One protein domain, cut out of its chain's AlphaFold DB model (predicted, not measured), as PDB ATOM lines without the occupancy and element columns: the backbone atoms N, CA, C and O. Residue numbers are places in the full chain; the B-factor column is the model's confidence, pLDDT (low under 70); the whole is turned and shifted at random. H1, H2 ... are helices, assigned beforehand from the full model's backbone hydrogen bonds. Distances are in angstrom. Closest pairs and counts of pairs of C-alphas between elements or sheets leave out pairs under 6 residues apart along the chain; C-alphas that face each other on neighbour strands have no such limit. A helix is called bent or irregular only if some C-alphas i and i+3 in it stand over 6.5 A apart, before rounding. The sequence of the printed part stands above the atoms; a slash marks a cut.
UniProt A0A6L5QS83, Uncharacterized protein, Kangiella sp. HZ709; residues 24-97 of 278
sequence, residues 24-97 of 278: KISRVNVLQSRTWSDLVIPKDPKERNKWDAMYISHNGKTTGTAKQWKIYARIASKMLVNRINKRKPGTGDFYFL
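What this domain is: This is residues 24 to 97 of the 278 residues of an uncharacterized protein of Kangiella sp. HZ709 (UniProt A0A6L5QS83). Four short helices stand crossed in a small ring: H3 packs on H1 and on H2, H4 packs on the end of H2, and H4 comes near H1 without touching it. The last residues, 88 to 97, fold back from the end of H4 toward H1. The 74 printed residues, with four named helices in the order H1, H2, H3, H4 and no named strand, are all helix by class. The whole is compact, with a radius of gyration of the C-alphas of 11.7 A, and rounded, spanning 31 by 24 by 21 A.

Where its parts are: Find C-alpha 27 at (167.475, 197.110, 155.116); from there H1, residues 27 to 40, runs 20.0 A. Next comes H2, residues 45 to 56, 15.3 A long; it is neither bent nor irregular, but only just: C-alphas 53 and 56 are 6.1 A apart. H3 is residues 65 to 72. H4, residues 78 to 87, runs 14.5 A to C-alpha 87 at (162.378, 170.046, 158.104).

How they stand to each other: Look first at H1, which touches H3 with residues 34 to 38 alone; the closest C-alphas, of Ser 37 and Trp 69, are 6.9 A apart. The two run opposite ways at a steep tilt of 52 degrees. H2 touches H3, closest at the C-alphas of Asp 52 and Ala 66, 6.0 A, opposite ways at a steep tilt of 60 degrees. H2 touches H4 with residues 55 to 56 alone, closest at the C-alphas of Tyr 55 and Ile 84, 5.5 A; they are about perpendicular, at 78 degrees. H1 and H4 are near each other, while H1 and H2, and H3 and H4, are apart. Every O i to N i+4 pair is within hydrogen-bond range in H2, H3 and H4, and 9 of 10 in H1.

The domain as a whole: The C-alphas farthest apart, of Lys 24 and Lys 46, are 33.9 A apart. The printed part has no cut and no long link. Look for pLDDT under 70 at residues 24 to 25, 58 to 63 and 70 to 73; the mean of the printed part is 81.8.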
ATOM      1  N   LYS A  24     175.263 198.646 151.188       59.50
ATOM      2  CA  LYS A  24     175.583 197.372 150.496       59.50
ATOM      3  C   LYS A  24     174.601 196.234 150.828       59.50
ATOM      4  O   LYS A  24     174.437 195.296 150.055       59.50
ATOM      5  N   ILE A  25     173.940 196.315 151.985       69.56
ATOM      6  CA  ILE A  25     172.959 195.347 152.471       69.56
ATOM      7  C   ILE A  25     171.571 195.994 152.548       69.56
ATOM      8  O   ILE A  25     171.366 196.941 153.303       69.56
ATOM      9  N   SER A  26     170.586 195.421 151.848       84.62
ATOM     10  CA  SER A  26     169.194 195.891 151.893       84.62
ATOM     11  C   SER A  26     168.616 195.835 153.311       84.62
ATOM     12  O   SER A  26     168.490 194.760 153.909       84.62
ATOM     13  N   ARG A  27     168.169 196.992 153.819       89.06
ATOM     14  CA  ARG A  27     167.475 197.110 155.116       89.06
ATOM     15  C   ARG A  27     166.244 196.213 155.213       89.06
ATOM     16  O   ARG A  27     165.924 195.726 156.294       89.06
ATOM     17  N   VAL A  28     165.584 195.956 154.086       92.06
ATOM     18  CA  VAL A  28     164.430 195.058 154.018       92.06
ATOM     19  C   VAL A  28     164.838 193.609 154.236       92.06
ATOM     20  O   VAL A  28     164.158 192.912 154.977       92.06
ATOM     21  N   ASN A  29     165.966 193.166 153.674       90.50
ATOM     22  CA  ASN A  29     166.469 191.810 153.909       90.50
ATOM     23  C   ASN A  29     166.844 191.608 155.384       90.50
ATOM     24  O   ASN A  29     166.617 190.532 155.940       90.50
ATOM     25  N   VAL A  30     167.372 192.655 156.031       90.56
ATOM     26  CA  VAL A  30     167.627 192.661 157.479       90.56
ATOM     27  C   VAL A  30     166.315 192.557 158.254       90.56
ATOM     28  O   VAL A  30     166.211 191.706 159.134       90.56
ATOM     29  N   LEU A  31     165.310 193.376 157.920       92.50
ATOM     30  CA  LEU A  31     163.997 193.333 158.572       92.50
ATOM     31  C   LEU A  31     163.374 191.941 158.435       92.50
ATOM     32  O   LEU A  31     163.089 191.322 159.451       92.50
ATOM     33  N   GLN A  32     163.264 191.441 157.202       93.12
ATOM     34  CA  GLN A  32     162.732 190.126 156.840       93.12
ATOM     35  C   GLN A  32     163.398 189.001 157.638       93.12
ATOM     36  O   GLN A  32     162.715 188.215 158.298       93.12
ATOM     37  N   SER A  33     164.734 188.961 157.635       90.81
ATOM     38  CA  SER A  33     165.503 187.936 158.348       90.81
ATOM     39  C   SER A  33     165.297 188.020 159.856       90.81
ATOM     40  O   SER A  33     165.076 186.997 160.497       90.81
ATOM     41  N   ARG A  34     165.328 189.228 160.431       89.69
ATOM     42  CA  ARG A  34     165.185 189.417 161.878       89.69
ATOM     43  C   ARG A  34     163.788 189.054 162.360       89.69
ATOM     44  O   ARG A  34     163.671 188.256 163.286       89.69
ATOM     45  N   THR A  35     162.746 189.572 161.712       90.56
ATOM     46  CA  THR A  35     161.356 189.264 162.075       90.56
ATOM     47  C   THR A  35     161.067 187.772 161.959       90.56
ATOM     48  O   THR A  35     160.426 187.212 162.836       90.56
ATOM     49  N   TRP A  36     161.597 187.104 160.929       91.06
ATOM     50  CA  TRP A  36     161.474 185.655 160.781       91.06
ATOM     51  C   TRP A  36     162.242 184.887 161.866       91.06
ATOM     52  O   TRP A  36     161.685 184.006 162.518       91.06
ATOM     53  N   SER A  37     163.501 185.256 162.114       88.62
ATOM     54  CA  SER A  37     164.343 184.597 163.120       88.62
ATOM     55  C   SER A  37     163.753 184.699 164.529       88.62
ATOM     56  O   SER A  37     163.814 183.739 165.291       88.62
ATOM     57  N   ASP A  38     163.117 185.824 164.863       88.00
ATOM     58  CA  ASP A  38     162.469 186.030 166.158       88.00
ATOM     59  C   ASP A  38     161.246 185.132 166.369       88.00
ATOM     60  O   ASP A  38     160.887 184.861 167.517       88.00
ATOM     61  N   LEU A  39     160.613 184.680 165.283       86.75
ATOM     62  CA  LEU A  39     159.463 183.777 165.320       86.75
ATOM     63  C   LEU A  39     159.882 182.315 165.379       86.75
ATOM     64  O   LEU A  39     159.254 181.522 166.075       86.75
ATOM     65  N   VAL A  40     160.921 181.958 164.629       87.44
ATOM     66  CA  VAL A  40     161.298 180.558 164.432       87.44
ATOM     67  C   VAL A  40     162.312 180.086 165.472       87.44
ATOM     68  O   VAL A  40     162.250 178.933 165.898       87.44
ATOM     69  N   ILE A  41     163.239 180.955 165.890       86.88
ATOM     70  CA  ILE A  41     164.351 180.580 166.767       86.88
ATOM     71  C   ILE A  41     163.937 180.708 168.239       86.88
ATOM     72  O   ILE A  41     163.645 181.825 168.701       86.88
ATOM     73  N   PRO A  42     164.032 179.616 169.023       86.75
ATOM     74  CA  PRO A  42     163.745 179.636 170.450       86.75
ATOM     75  C   PRO A  42     164.487 180.740 171.211       86.75
ATOM     76  O   PRO A  42     165.605 181.166 170.874       86.75
ATOM     77  N   LYS A  43     163.833 181.274 172.246       85.19
ATOM     78  CA  LYS A  43     164.455 182.264 173.137       85.19
ATOM     79  C   LYS A  43     165.464 181.595 174.060       85.19
ATOM     80  O   LYS A  43     166.565 182.134 174.185       85.19
ATOM     81  N   ASP A  44     165.118 180.433 174.603       88.56
ATOM     82  CA  ASP A  44     165.971 179.670 175.504       88.56
ATOM     83  C   ASP A  44     167.287 179.225 174.822       88.56
ATOM     84  O   ASP A  44     167.256 178.741 173.682       88.56
ATOM     85  N   PRO A  45     168.463 179.417 175.455       84.56
ATOM     86  CA  PRO A  45     169.746 179.009 174.885       84.56
ATOM     87  C   PRO A  45     169.890 177.497 174.657       84.56
ATOM     88  O   PRO A  45     170.471 177.108 173.641       84.56
ATOM     89  N   LYS A  46     169.365 176.643 175.549       83.81
ATOM     90  CA  LYS A  46     169.477 175.181 175.408       83.81
ATOM     91  C   LYS A  46     168.632 174.700 174.229       83.81
ATOM     92  O   LYS A  46     169.124 173.952 173.385       83.81
ATOM     93  N   GLU A  47     167.400 175.189 174.113       85.62
ATOM     94  CA  GLU A  47     166.535 174.905 172.961       85.62
ATOM     95  C   GLU A  47     167.120 175.430 171.650       85.62
ATOM     96  O   GLU A  47     167.008 174.778 170.614       85.62
ATOM     97  N   ARG A  48     167.788 176.586 171.678       86.69
ATOM     98  CA  ARG A  48     168.437 177.154 170.493       86.69
ATOM     99  C   ARG A  48     169.574 176.280 169.977       86.69
ATOM    100  O   ARG A  48     169.679 176.106 168.768       86.69
ATOM    101  N   ASN A  49     170.388 175.714 170.865       83.75
ATOM    102  CA  ASN A  49     171.461 174.798 170.472       83.75
ATOM    103  C   ASN A  49     170.895 173.518 169.842       83.75
ATOM    104  O   ASN A  49     171.391 173.074 168.806       83.75
ATOM    105  N   LYS A  50     169.812 172.968 170.413       84.81
ATOM    106  CA  LYS A  50     169.077 171.842 169.810       84.81
ATOM    107  C   LYS A  50     168.519 172.213 168.434       84.81
ATOM    108  O   LYS A  50     168.655 171.449 167.483       84.81
ATOM    109  N   TRP A  51     167.950 173.410 168.309       86.69
ATOM    110  CA  TRP A  51     167.408 173.925 167.055       86.69
ATOM    111  C   TRP A  51     168.491 174.078 165.972       86.69
ATOM    112  O   TRP A  51     168.291 173.653 164.835       86.69
ATOM    113  N   ASP A  52     169.663 174.613 166.334       84.19
ATOM    114  CA  ASP A  52     170.831 174.714 165.450       84.19
ATOM    115  C   ASP A  52     171.277 173.335 164.942       84.19
ATOM    116  O   ASP A  52     171.499 173.160 163.738       84.19
ATOM    117  N   ALA A  53     171.375 172.349 165.839       82.25
ATOM    118  CA  ALA A  53     171.748 170.982 165.485       82.25
ATOM    119  C   ALA A  53     170.732 170.349 164.519       82.25
ATOM    120  O   ALA A  53     171.119 169.822 163.479       82.25
ATOM    121  N   MET A  54     169.433 170.465 164.808       82.81
ATOM    122  CA  MET A  54     168.374 169.820 164.022       82.81
ATOM    123  C   MET A  54     168.163 170.452 162.641       82.81
ATOM    124  O   MET A  54     167.958 169.749 161.646       82.81
ATOM    125  N   TYR A  55     168.198 171.782 162.545       81.62
ATOM    126  CA  TYR A  55     167.689 172.479 161.358       81.62
ATOM    127  C   TYR A  55     168.758 173.182 160.523       81.62
ATOM    128  O   TYR A  55     168.535 173.399 159.329       81.62
ATOM    129  N   ILE A  56     169.915 173.507 161.107       76.69
ATOM    130  CA  ILE A  56     170.970 174.254 160.409       76.69
ATOM    131  C   ILE A  56     172.210 173.404 160.147       76.69
ATOM    132  O   ILE A  56     172.773 173.499 159.052       76.69
ATOM    133  N   SER A  57     172.640 172.590 161.114       75.25
ATOM    134  CA  SER A  57     173.888 171.835 160.989       75.25
ATOM    135  C   SER A  57     173.902 170.881 159.786       75.25
ATOM    136  O   SER A  57     172.870 170.366 159.338       75.25
ATOM    137  N   HIS A  58     175.100 170.665 159.244       64.69
ATOM    138  CA  HIS A  58     175.435 169.468 158.476       64.69
ATOM    139  C   HIS A  58     176.255 168.566 159.402       64.69
ATOM    140  O   HIS A  58     177.165 169.049 160.074       64.69
ATOM    141  N   ASN A  59     175.900 167.284 159.468       60.41
ATOM    142  CA  ASN A  59     176.568 166.256 160.279       60.41
ATOM    143  C   ASN A  59     176.480 166.464 161.807       60.41
ATOM    144  O   ASN A  59     177.389 166.087 162.540       60.41
ATOM    145  N   GLY A  60     175.407 167.090 162.307       59.91
ATOM    146  CA  GLY A  60     175.092 167.143 163.745       59.91
ATOM    147  C   GLY A  60     175.929 168.114 164.590       59.91
ATOM    148  O   GLY A  60     175.600 168.335 165.755       59.91
ATOM    149  N   LYS A  61     176.972 168.746 164.031       59.12
ATOM    150  CA  LYS A  61     177.797 169.732 164.752       59.12
ATOM    151  C   LYS A  61     177.097 171.091 164.830       59.12
ATOM    152  O   LYS A  61     176.757 171.693 163.811       59.12
ATOM    153  N   THR A  62     176.895 171.610 166.040       64.75
ATOM    154  CA  THR A  62     176.307 172.941 166.242       64.75
ATOM    155  C   THR A  62     177.227 174.020 165.665       64.75
ATOM    156  O   THR A  62     178.412 174.083 165.966       64.75
ATOM    157  N   THR A  63     176.684 174.880 164.803       68.44
ATOM    158  CA  THR A  63     177.460 175.929 164.110       68.44
ATOM    159  C   THR A  63     177.338 177.302 164.778       68.44
ATOM    160  O   THR A  63     177.955 178.266 164.333       68.44
ATOM    161  N   GLY A  64     176.496 177.429 165.813       73.06
ATOM    162  CA  GLY A  64     176.175 178.705 166.460       73.06
ATOM    163  C   GLY A  64     175.410 179.688 165.562       73.06
ATOM    164  O   GLY A  64     175.283 180.865 165.903       73.06
ATOM    165  N   THR A  65     174.902 179.243 164.412       73.69
ATOM    166  CA  THR A  65     174.288 180.107 163.396       73.69
ATOM    167  C   THR A  65     172.996 180.762 163.895       73.69
ATOM    168  O   THR A  65     172.795 181.955 163.664       73.69
ATOM    169  N   ALA A  66     172.146 180.063 164.655       72.75
ATOM    170  CA  ALA A  66     170.953 180.661 165.255       72.75
ATOM    171  C   ALA A  66     171.309 181.725 166.302       72.75
ATOM    172  O   ALA A  66     170.622 182.745 166.424       72.75
ATOM    173  N   LYS A  67     172.409 181.529 167.043       72.25
ATOM    174  CA  LYS A  67     172.959 182.564 167.931       72.25
ATOM    175  C   LYS A  67     173.447 183.764 167.115       72.25
ATOM    176  O   LYS A  67     173.111 184.894 167.465       72.25
ATOM    177  N   GLN A  68     174.149 183.535 166.006       71.44
ATOM    178  CA  GLN A  68     174.608 184.609 165.123       71.44
ATOM    179  C   GLN A  68     173.457 185.394 164.480       71.44
ATOM    180  O   GLN A  68     173.568 186.606 164.316       71.44
ATOM    181  N   TRP A  69     172.330 184.758 164.161       72.88
ATOM    182  CA  TRP A  69     171.155 185.463 163.647       72.88
ATOM    183  C   TRP A  69     170.498 186.379 164.673       72.88
ATOM    184  O   TRP A  69     170.142 187.506 164.328       72.88
ATOM    185  N   LYS A  70     170.407 185.950 165.939       69.06
ATOM    186  CA  LYS A  70     169.893 186.822 167.006       69.06
ATOM    187  C   LYS A  70     170.850 187.950 167.384       69.06
ATOM    188  O   LYS A  70     170.377 189.042 167.675       69.06
ATOM    189  N   ILE A  71     172.159 187.692 167.406       65.94
ATOM    190  CA  ILE A  71     173.152 188.646 167.930       65.94
ATOM    191  C   ILE A  71     173.726 189.538 166.822       65.94
ATOM    192  O   ILE A  71     173.733 190.756 166.956       65.94
ATOM    193  N   TYR A  72     174.161 188.952 165.707       60.38
ATOM    194  CA  TYR A  72     174.930 189.645 164.665       60.38
ATOM    195  C   TYR A  72     174.111 190.012 163.426       60.38
ATOM    196  O   TYR A  72     174.667 190.477 162.436       60.38
ATOM    197  N   ALA A  73     172.786 189.826 163.459       62.72
ATOM    198  CA  ALA A  73     171.882 190.263 162.393       62.72
ATOM    199  C   ALA A  73     172.226 189.727 160.993       62.72
ATOM    200  O   ALA A  73     171.970 190.390 159.983       62.72
ATOM    201  N   ARG A  74     172.799 188.522 160.932       77.25
ATOM    202  CA  ARG A  74     173.112 187.855 159.669       77.25
ATOM    203  C   ARG A  74     171.824 187.643 158.861       77.25
ATOM    204  O   ARG A  74     170.776 187.302 159.406       77.25
ATOM    205  N   ILE A  75     171.901 187.872 157.554       84.44
ATOM    206  CA  ILE A  75     170.756 187.712 156.653       84.44
ATOM    207  C   ILE A  75     170.558 186.230 156.357       84.44
ATOM    208  O   ILE A  75     171.507 185.526 156.002       84.44
ATOM    209  N   ALA A  76     169.326 185.756 156.513       85.56
ATOM    210  CA  ALA A  76     168.959 184.408 156.116       85.56
ATOM    211  C   ALA A  76     168.865 184.345 154.585       85.56
ATOM    212  O   ALA A  76     168.289 185.223 153.948       85.56
ATOM    213  N   SER A  77     169.446 183.317 153.968       86.62
ATOM    214  CA  SER A  77     169.276 183.098 152.531       86.62
ATOM    215  C   SER A  77     167.970 182.350 152.259       86.62
ATOM    216  O   SER A  77     167.529 181.530 153.066       86.62
ATOM    217  N   LYS A  78     167.369 182.571 151.083       89.00
ATOM    218  CA  LYS A  78     166.156 181.849 150.658       89.00
ATOM    219  C   LYS A  78     166.356 180.327 150.672       89.00
ATOM    220  O   LYS A  78     165.470 179.601 151.108       89.00
ATOM    221  N   MET A  79     167.529 179.848 150.249       88.00
ATOM    222  CA  MET A  79     167.870 178.420 150.271       88.00
ATOM    223  C   MET A  79     167.833 177.836 151.685       88.00
ATOM    224  O   MET A  79     167.300 176.749 151.893       88.00
ATOM    225  N   LEU A  80     168.378 178.563 152.661       86.19
ATOM    226  CA  LEU A  80     168.423 178.107 154.042       86.19
ATOM    227  C   LEU A  80     167.035 178.124 154.689       86.19
ATOM    228  O   LEU A  80     166.658 177.145 155.326       86.19
ATOM    229  N   VAL A  81     166.243 179.176 154.458       89.94
ATOM    230  CA  VAL A  81     164.845 179.223 154.917       89.94
ATOM    231  C   VAL A  81     164.045 178.059 154.332       89.94
ATOM    232  O   VAL A  81     163.350 177.372 155.070       89.94
ATOM    233  N   ASN A  82     164.202 177.770 153.038       90.38
ATOM    234  CA  ASN A  82     163.549 176.624 152.402       90.38
ATOM    235  C   ASN A  82     163.992 175.288 153.009       90.38
ATOM    236  O   ASN A  82     163.160 174.413 153.227       90.38
ATOM    237  N   ARG A  83     165.287 175.120 153.308       88.00
ATOM    238  CA  ARG A  83     165.805 173.915 153.975       88.00
ATOM    239  C   ARG A  83     165.174 173.721 155.352       88.00
ATOM    240  O   ARG A  83     164.755 172.614 155.675       88.00
ATOM    241  N   ILE A  84     165.087 174.789 156.141       88.75
ATOM    242  CA  ILE A  84     164.462 174.760 157.465       88.75
ATOM    243  C   ILE A  84     162.967 174.461 157.330       88.75
ATOM    244  O   ILE A  84     162.472 173.586 158.027       88.75
ATOM    245  N   ASN A  85     162.273 175.097 156.383       89.31
ATOM    246  CA  ASN A  85     160.850 174.864 156.143       89.31
ATOM    247  C   ASN A  85     160.545 173.423 155.714       89.31
ATOM    248  O   ASN A  85     159.535 172.871 156.128       89.31
ATOM    249  N   LYS A  86     161.436 172.777 154.951       89.69
ATOM    250  CA  LYS A  86     161.315 171.343 154.626       89.69
ATOM    251  C   LYS A  86     161.378 170.452 155.870       89.69
ATOM    252  O   LYS A  86     160.680 169.451 155.931       89.69
ATOM    253  N   ARG A  87     162.216 170.804 156.850       88.31
ATOM    254  CA  ARG A  87     162.378 170.046 158.104       88.31
ATOM    255  C   ARG A  87     161.343 170.419 159.173       88.31
ATOM    256  O   ARG A  87     161.060 169.618 160.054       88.31
ATOM    257  N   LYS A  88     160.816 171.643 159.129       85.06
ATOM    258  CA  LYS A  88     159.783 172.174 160.026       85.06
ATOM    259  C   LYS A  88     158.809 173.042 159.213       85.06
ATOM    260  O   LYS A  88     159.041 174.254 159.094       85.06
ATOM    261  N   PRO A  89     157.754 172.433 158.641       86.62
ATOM    262  CA  PRO A  89     156.775 173.134 157.814       86.62
ATOM    263  C   PRO A  89     156.133 174.331 158.525       86.62
ATOM    264  O   PRO A  89     155.992 174.345 159.747       86.62
ATOM    265  N   GLY A  90     155.784 175.359 157.752       81.38
ATOM    266  CA  GLY A  90     155.184 176.611 158.231       81.38
ATOM    267  C   GLY A  90     156.188 177.646 158.755       81.38
ATOM    268  O   GLY A  90     155.849 178.812 158.953       81.38
ATOM    269  N   THR A  91     157.461 177.279 158.945       85.31
ATOM    270  CA  THR A  91     158.493 178.246 159.365       85.31
ATOM    271  C   THR A  91     158.843 179.246 158.267       85.31
ATOM    272  O   THR A  91     159.306 180.342 158.573       85.31
ATOM    273  N   GLY A  92     158.631 178.900 156.996       86.00
ATOM    274  CA  GLY A  92     158.892 179.772 155.852       86.00
ATOM    275  C   GLY A  92     157.806 180.819 155.590       86.00
ATOM    276  O   GLY A  92     158.110 181.847 154.989       86.00
ATOM    277  N   ASP A  93     156.577 180.604 156.059       84.69
ATOM    278  CA  ASP A  93     155.399 181.378 155.636       84.69
ATOM    279  C   ASP A  93     155.566 182.873 155.915       84.69
ATOM    280  O   ASP A  93     155.370 183.714 155.039       84.69
ATOM    281  N   PHE A  94     156.047 183.209 157.117       85.75
ATOM    282  CA  PHE A  94     156.321 184.597 157.475       85.75
ATOM    283  C   PHE A  94     157.469 185.190 156.646       85.75
ATOM    284  O   PHE A  94     157.428 186.357 156.273       85.75
ATOM    285  N   TYR A  95     158.507 184.406 156.336       90.00
ATOM    286  CA  TYR A  95     159.653 184.895 155.566       90.00
ATOM    287  C   TYR A  95     159.256 185.270 154.136       90.00
ATOM    288  O   TYR A  95     159.796 186.225 153.585       90.00
ATOM    289  N   PHE A  96     158.315 184.545 153.534       88.50
ATOM    290  CA  PHE A  96     157.896 184.749 152.145       88.50
ATOM    291  C   PHE A  96     156.715 185.708 151.972       88.50
ATOM    292  O   PHE A  96     156.202 185.835 150.862       88.50
ATOM    293  N   LEU A  97     156.328 186.439 153.023       86.62
ATOM    294  CA  LEU A  97     155.291 187.462 152.924       86.62
ATOM    295  C   LEU A  97     155.623 188.502 151.843       86.62
ATOM    296  O   LEU A  97     156.707 189.091 151.824       86.62
TER     297      LEU A  97